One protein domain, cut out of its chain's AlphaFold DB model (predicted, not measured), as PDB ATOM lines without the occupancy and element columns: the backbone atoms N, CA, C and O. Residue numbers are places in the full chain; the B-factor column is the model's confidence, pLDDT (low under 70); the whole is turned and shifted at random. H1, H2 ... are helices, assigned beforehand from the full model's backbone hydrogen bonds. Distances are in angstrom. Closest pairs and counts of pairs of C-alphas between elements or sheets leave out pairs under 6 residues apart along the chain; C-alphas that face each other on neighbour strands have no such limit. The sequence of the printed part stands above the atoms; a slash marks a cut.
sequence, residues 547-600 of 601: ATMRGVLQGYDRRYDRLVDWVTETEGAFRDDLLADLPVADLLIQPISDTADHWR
ATOM      1  N   ALA A 547     104.250  75.386 120.147       86.56
ATOM      2  CA  ALA A 547     103.310  74.742 121.069       86.56
ATOM      3  C   ALA A 547     101.840  74.919 120.638       86.56
ATOM      4  O   ALA A 547     101.060  73.969 120.691       86.56
ATOM      5  N   THR A 548     101.470  76.114 120.170       88.31
ATOM      6  CA  THR A 548     100.125  76.404 119.658       88.31
ATOM      7  C   THR A 548      99.873  75.647 118.357       88.31
ATOM      8  O   THR A 548      98.845  74.988 118.220       88.31
ATOM      9  N   MET A 549     100.832  75.679 117.427       95.50
ATOM     10  CA  MET A 549     100.724  74.995 116.138       95.50
ATOM     11  C   MET A 549     100.617  73.472 116.302       95.50
ATOM     12  O   MET A 549      99.802  72.837 115.632       95.50
ATOM     13  N   ARG A 550     101.367  72.888 117.245       90.38
ATOM     14  CA  ARG A 550     101.235  71.477 117.632       90.38
ATOM     15  C   ARG A 550      99.801  71.146 118.039       90.38
ATOM     16  O   ARG A 550      99.237  70.191 117.513       90.38
ATOM     17  N   GLY A 551      99.208  71.944 118.929       86.69
ATOM     18  CA  GLY A 551      97.825  71.748 119.374       86.69
ATOM     19  C   GLY A 551      96.826  71.764 118.212       86.69
ATOM     20  O   GLY A 551      95.988  70.869 118.106       86.69
ATOM     21  N   VAL A 552      96.975  72.717 117.285       91.69
ATOM     22  CA  VAL A 552      96.144  72.807 116.070       91.69
ATOM     23  C   VAL A 552      96.288  71.547 115.201       91.69
ATOM     24  O   VAL A 552      95.290  70.957 114.785       91.69
ATOM     25  N   LEU A 553      97.519  71.093 114.934       93.31
ATOM     26  CA  LEU A 553      97.782  69.914 114.094       93.31
ATOM     27  C   LEU A 553      97.350  68.592 114.740       93.31
ATOM     28  O   LEU A 553      97.032  67.638 114.028       93.31
ATOM     29  N   GLN A 554      97.346  68.507 116.069       88.56
ATOM     30  CA  GLN A 554      96.813  67.353 116.795       88.56
ATOM     31  C   GLN A 554      95.285  67.292 116.690       88.56
ATOM     32  O   GLN A 554      94.724  66.217 116.476       88.56
ATOM     33  N   GLY A 555      94.616  68.445 116.791       84.62
ATOM     34  CA  GLY A 555      93.158  68.544 116.702       84.62
ATOM     35  C   GLY A 555      92.590  68.414 115.285       84.62
ATOM     36  O   GLY A 555      91.441  68.001 115.114       84.62
ATOM     37  N   TYR A 556      93.389  68.701 114.252       93.12
ATOM     38  CA  TYR A 556      92.970  68.620 112.853       93.12
ATOM     39  C   TYR A 556      93.627  67.451 112.103       93.12
ATOM     40  O   TYR A 556      94.832  67.438 111.855       93.12
ATOM     41  N   ASP A 557      92.803  66.470 111.708       85.94
ATOM     42  CA  ASP A 557      93.180  65.325 110.856       85.94
ATOM     43  C   ASP A 557      94.411  64.543 111.381       85.94
ATOM     44  O   ASP A 557      95.146  63.923 110.619       85.94
ATOM     45  N   ARG A 558      94.693  64.606 112.695       86.38
ATOM     46  CA  ARG A 558      95.899  64.025 113.323       86.38
ATOM     47  C   ARG A 558      97.171  64.322 112.519       86.38
ATOM     48  O   ARG A 558      98.023  63.452 112.320       86.38
ATOM     49  N   ARG A 559      97.262  65.530 111.950       92.88
ATOM     50  CA  ARG A 559      98.373  65.902 111.067       92.88
ATOM     51  C   ARG A 559      99.697  65.897 111.809       92.88
ATOM     52  O   ARG A 559     100.689  65.517 111.206       92.88
ATOM     53  N   TYR A 560      99.696  66.256 113.094       92.00
ATOM     54  CA  TYR A 560     100.904  66.219 113.914       92.00
ATOM     55  C   TYR A 560     101.484  64.803 113.986       92.00
ATOM     56  O   TYR A 560     102.621  64.603 113.578       92.00
ATOM     57  N   ASP A 561     100.677  63.823 114.407       90.56
ATOM     58  CA  ASP A 561     101.106  62.423 114.531       90.56
ATOM     59  C   ASP A 561     101.668  61.899 113.201       90.56
ATOM     60  O   ASP A 561     102.771  61.370 113.153       90.56
ATOM     61  N   ARG A 562     100.958  62.137 112.088       92.31
ATOM     62  CA  ARG A 562     101.403  61.685 110.758       92.31
ATOM     63  C   ARG A 562     102.683  62.369 110.287       92.31
ATOM     64  O   ARG A 562     103.468  61.747 109.579       92.31
ATOM     65  N   LEU A 563     102.876  63.640 110.633       92.31
ATOM     66  CA  LEU A 563     104.097  64.369 110.307       92.31
ATOM     67  C   LEU A 563     105.278  63.847 111.133       92.31
ATOM     68  O   LEU A 563     106.347  63.622 110.574       92.31
ATOM     69  N   VAL A 564     105.071  63.595 112.430       91.56
ATOM     70  CA  VAL A 564     106.072  62.974 113.309       91.56
ATOM     71  C   VAL A 564     106.464  61.600 112.778       91.56
ATOM     72  O   VAL A 564     107.654  61.345 112.614       91.56
ATOM     73  N   ASP A 565     105.493  60.744 112.458       91.31
ATOM     74  CA  ASP A 565     105.742  59.401 111.925       91.31
ATOM     75  C   ASP A 565     106.567  59.467 110.629       91.31
ATOM     76  O   ASP A 565     107.599  58.811 110.513       91.31
ATOM     77  N   TRP A 566     106.179  60.333 109.686       92.50
ATOM     78  CA  TRP A 566     106.872  60.477 108.400       92.50
ATOM     79  C   TRP A 566     108.310  60.997 108.540       92.50
ATOM     80  O   TRP A 566     109.237  60.508 107.892       92.50
ATOM     81  N   VAL A 567     108.513  62.018 109.375       91.06
ATOM     82  CA  VAL A 567     109.841  62.605 109.592       91.06
ATOM     83  C   VAL A 567     110.732  61.644 110.369       91.06
ATOM     84  O   VAL A 567     111.889  61.463 110.013       91.06
ATOM     85  N   THR A 568     110.219  60.989 111.411       90.31
ATOM     86  CA  THR A 568     111.022  60.046 112.206       90.31
ATOM     87  C   THR A 568     111.424  58.806 111.412       90.31
ATOM     88  O   THR A 568     112.501  58.269 111.662       90.31
ATOM     89  N   GLU A 569     110.634  58.407 110.410       87.56
ATOM     90  CA  GLU A 569     110.994  57.343 109.467       87.56
ATOM     91  C   GLU A 569     112.235  57.687 108.617       87.56
ATOM     92  O   GLU A 569     112.970  56.785 108.216       87.56
ATOM     93  N   THR A 570     112.511  58.973 108.373       83.19
ATOM     94  CA  THR A 570     113.612  59.431 107.500       83.19
ATOM     95  C   THR A 570     114.780  60.085 108.250       83.19
ATOM     96  O   THR A 570     115.932  59.760 107.973       83.19
ATOM     97  N   GLU A 571     114.504  60.940 109.235       84.81
ATOM     98  CA  GLU A 571     115.485  61.776 109.954       84.81
ATOM     99  C   GLU A 571     115.782  61.276 111.387       84.81
ATOM    100  O   GLU A 571     116.644  61.810 112.083       84.81
ATOM    101  N   GLY A 572     115.065  60.255 111.876       79.44
ATOM    102  CA  GLY A 572     115.287  59.619 113.185       79.44
ATOM    103  C   GLY A 572     114.803  60.401 114.418       79.44
ATOM    104  O   GLY A 572     114.640  59.803 115.482       79.44
ATOM    105  N   ALA A 573     114.526  61.703 114.305       86.56
ATOM    106  CA  ALA A 573     113.928  62.516 115.367       86.56
ATOM    107  C   ALA A 573     113.087  63.670 114.799       86.56
ATOM    108  O   ALA A 573     113.438  64.269 113.786       86.56
ATOM    109  N   PHE A 574     111.993  64.023 115.484       90.81
ATOM    110  CA  PHE A 574     111.143  65.152 115.100       90.81
ATOM    111  C   PHE A 574     111.511  66.418 115.880       90.81
ATOM    112  O   PHE A 574     111.472  66.440 117.112       90.81
ATOM    113  N   ARG A 575     111.849  67.489 115.155       91.56
ATOM    114  CA  ARG A 575     112.145  68.810 115.722       91.56
ATOM    115  C   ARG A 575     110.895  69.677 115.786       91.56
ATOM    116  O   ARG A 575     110.482  70.253 114.785       91.56
ATOM    117  N   ASP A 576     110.303  69.751 116.968       90.62
ATOM    118  CA  ASP A 576     109.061  70.485 117.220       90.62
ATOM    119  C   ASP A 576     109.176  72.003 117.010       90.62
ATOM    120  O   ASP A 576     108.198  72.664 116.668       90.62
ATOM    121  N   ASP A 577     110.364  72.566 117.223       91.56
ATOM    122  CA  ASP A 577     110.634  73.997 117.112       91.56
ATOM    123  C   ASP A 577     110.431  74.532 115.686       91.56
ATOM    124  O   ASP A 577     109.928  75.642 115.526       91.56
ATOM    125  N   LEU A 578     110.700  73.710 114.665       92.44
ATOM    126  CA  LEU A 578     110.542  74.076 113.251       92.44
ATOM    127  C   LEU A 578     109.086  74.366 112.852       92.44
ATOM    128  O   LEU A 578     108.843  75.040 111.853       92.44
ATOM    129  N   LEU A 579     108.100  73.923 113.644       93.94
ATOM    130  CA  LEU A 579     106.694  74.278 113.419       93.94
ATOM    131  C   LEU A 579     106.449  75.791 113.493       93.94
ATOM    132  O   LEU A 579     105.495  76.269 112.886       93.94
ATOM    133  N   ALA A 580     107.281  76.533 114.233       93.88
ATOM    134  CA  ALA A 580     107.142  77.980 114.364       93.88
ATOM    135  C   ALA A 580     107.622  78.762 113.131       93.88
ATOM    136  O   ALA A 580     107.228  79.914 112.956       93.88
ATOM    137  N   ASP A 581     108.432  78.132 112.276       94.38
ATOM    138  CA  ASP A 581     109.085  78.777 111.131       94.38
ATOM    139  C   ASP A 581     108.337  78.549 109.805       94.38
ATOM    140  O   ASP A 581     108.722  79.090 108.766       94.38
ATOM    141  N   LEU A 582     107.265  77.749 109.819       94.56
ATOM    142  CA  LEU A 582     106.524  77.357 108.621       94.56
ATOM    143  C   LEU A 582     105.148  78.025 108.537       94.56
ATOM    144  O   LEU A 582     104.457  78.140 109.553       94.56
ATOM    145  N   PRO A 583     104.688  78.400 107.324       95.81
ATOM    146  CA  PRO A 583     103.373  78.997 107.157       95.81
ATOM    147  C   PRO A 583     102.251  78.083 107.662       95.81
ATOM    148  O   PRO A 583     102.139  76.929 107.236       95.81
ATOM    149  N   VAL A 584     101.349  78.616 108.491       95.88
ATOM    150  CA  VAL A 584     100.205  77.861 109.053       95.88
ATOM    151  C   VAL A 584      99.371  77.206 107.950       95.88
ATOM    152  O   VAL A 584      98.970  76.045 108.046       95.88
ATOM    153  N   ALA A 585      99.133  77.941 106.861       93.69
ATOM    154  CA  ALA A 585      98.395  77.437 105.708       93.69
ATOM    155  C   ALA A 585      99.082  76.226 105.058       93.69
ATOM    156  O   ALA A 585      98.391  75.310 104.616       93.69
ATOM    157  N   ASP A 586     100.412  76.211 104.990       92.81
ATOM    158  CA  ASP A 586     101.147  75.110 104.376       92.81
ATOM    159  C   ASP A 586     101.151  73.889 105.303       92.81
ATOM    160  O   ASP A 586     100.831  72.787 104.855       92.81
ATOM    161  N   LEU A 587     101.336  74.101 106.611       93.94
ATOM    162  CA  LEU A 587     101.222  73.059 107.636       93.94
ATOM    163  C   LEU A 587      99.841  72.387 107.673       93.94
ATOM    164  O   LEU A 587      99.759  71.194 107.969       93.94
ATOM    165  N   LEU A 588      98.759  73.112 107.372       95.12
ATOM    166  CA  LEU A 588      97.391  72.579 107.370       95.12
ATOM    167  C   LEU A 588      96.973  71.936 106.039       95.12
ATOM    168  O   LEU A 588      96.138  71.028 106.044       95.12
ATOM    169  N   ILE A 589      97.503  72.409 104.906       94.25
ATOM    170  CA  ILE A 589      96.960  72.093 103.573       94.25
ATOM    171  C   ILE A 589      97.881  71.186 102.758       94.25
ATOM    172  O   ILE A 589      97.374  70.338 102.019       94.25
ATOM    173  N   GLN A 590      99.204  71.357 102.844       92.69
ATOM    174  CA  GLN A 590     100.129  70.610 101.991       92.69
ATOM    175  C   GLN A 590     100.086  69.105 102.301       92.69
ATOM    176  O   GLN A 590      99.708  68.698 103.409       92.69
ATOM    177  N   PRO A 591     100.439  68.236 101.343       93.06
ATOM    178  CA  PRO A 591     100.676  66.827 101.631       93.06
ATOM    179  C   PRO A 591     101.702  66.658 102.759       93.06
ATOM    180  O   PRO A 591     102.657  67.426 102.844       93.06
ATOM    181  N   ILE A 592     101.517  65.643 103.612       91.75
ATOM    182  CA  ILE A 592     102.445  65.364 104.725       91.75
ATOM    183  C   ILE A 592     103.874  65.161 104.209       91.75
ATOM    184  O   ILE A 592     104.802  65.666 104.826       91.75
ATOM    185  N   SER A 593     104.035  64.507 103.053       90.69
ATOM    186  CA  SER A 593     105.330  64.326 102.389       90.69
ATOM    187  C   SER A 593     106.049  65.646 102.126       90.69
ATOM    188  O   SER A 593     107.229  65.774 102.426       90.69
ATOM    189  N   ASP A 594     105.321  66.632 101.611       92.31
ATOM    190  CA  ASP A 594     105.880  67.908 101.167       92.31
ATOM    191  C   ASP A 594     106.164  68.803 102.379       92.31
ATOM    192  O   ASP A 594     107.156  69.519 102.420       92.31
ATOM    193  N   THR A 595     105.312  68.730 103.408       90.88
ATOM    194  CA  THR A 595     105.561  69.403 104.689       90.88
ATOM    195  C   THR A 595     106.778  68.815 105.409       90.88
ATOM    196  O   THR A 595     107.564  69.560 105.989       90.88
ATOM    197  N   ALA A 596     106.955  67.495 105.363       89.94
ATOM    198  CA  ALA A 596     108.072  66.813 106.005       89.94
ATOM    199  C   ALA A 596     109.431  67.135 105.368       89.94
ATOM    200  O   ALA A 596     110.445  67.053 106.055       89.94
ATOM    201  N   ASP A 597     109.473  67.557 104.101       88.50
ATOM    202  CA  ASP A 597     110.720  67.964 103.440       88.50
ATOM    203  C   ASP A 597     111.412  69.138 104.152       88.50
ATOM    204  O   ASP A 597     112.630  69.272 104.061       88.50
ATOM    205  N   HIS A 598     110.679  69.942 104.929       89.56
ATOM    206  CA  HIS A 598     111.257  70.999 105.766       89.56
ATOM    207  C   HIS A 598     112.080  70.478 106.960       89.56
ATOM    208  O   HIS A 598     112.806  71.257 107.576       89.56
ATOM    209  N   TRP A 599     111.981  69.185 107.284       90.75
ATOM    210  CA  TRP A 599     112.796  68.520 108.305       90.75
ATOM    211  C   TRP A 599     114.025  67.815 107.725       90.75
ATOM    212  O   TRP A 599     114.858  67.361 108.508       90.75
ATOM    213  N   ARG A 600     114.167  67.748 106.392       83.00
ATOM    214  CA  ARG A 600     115.367  67.193 105.757       83.00
ATOM    215  C   ARG A 600     116.545  68.133 105.968       83.00
ATOM    216  O   ARG A 600     116.466  69.314 105.626       83.00
TER     217      ARG A 600
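What this domain is: This is residues 547 to 600 of the 601 residues of the protein "Glutamine--fructose-6-phosphate aminotransferase [isomerizing]" of Actinobacteria bacterium (UniProt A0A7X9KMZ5). Five short helices form a small rounded cluster, set round a middle through which no helix runs. H1 and H4 stand nearly parallel at one end, the longest helix H2 starts beside them and runs along one side with H5 crossing it, and short H3 lies across the middle from H2. The printed part has 54 residues, with the helices in the order H1 to H5, no named strand and the class all helix. It is compact, with a radius of gyration of the C-alphas of 9.8 A and spans of 23, 20 and 19 A.

Where its parts are: H1, residues 547 to 555, begins at C-alpha 547 (103.310, 74.742, 121.069) and is 12.7 A long. H2, residues 559 to 571, is 17.6 A long. H3 is residues 576 to 580 and H4 residues 584 to 589. H5, residues 592 to 599, is 11.4 A long and ends at C-alpha 599 (112.796, 68.520, 108.305).

How they stand to each other: H1 and H2 touch only at the corner, closest C-alphas Leu 553 and Tyr 560 at 4.8 A, and are only just about perpendicular at 72 degrees. H1 touches H3, closest C-alphas Met 549 and Leu 579 at 6.6 A. H1 and H4 only just touch, with 3 pairs of C-alphas within 8 A, the closest Leu 553 and Leu 588 at 7.2 A; they run the same way at a shallow tilt of 19 degrees. H2 touches H5 at a steep tilt of 56 degrees, the same way, closest C-alphas Val 567 and Ala 596 at 5.8 A. H1 and H5 are apart. Every O i to N i+4 pair is within hydrogen-bond range in H1 and H4, against 8 of 9 in H2, 2 of 4 in H5 and 0 of 1 in H3, where 2 of 2 O i to N i+3 pairs are.

The domain as a whole: The C-alphas farthest apart, Gly 572 and Ala 585, are 25.7 A apart. The printed part has no cut, and its four links between helices are tight. The mean pLDDT of the printed part is 90.7, and no printed residue is under 70.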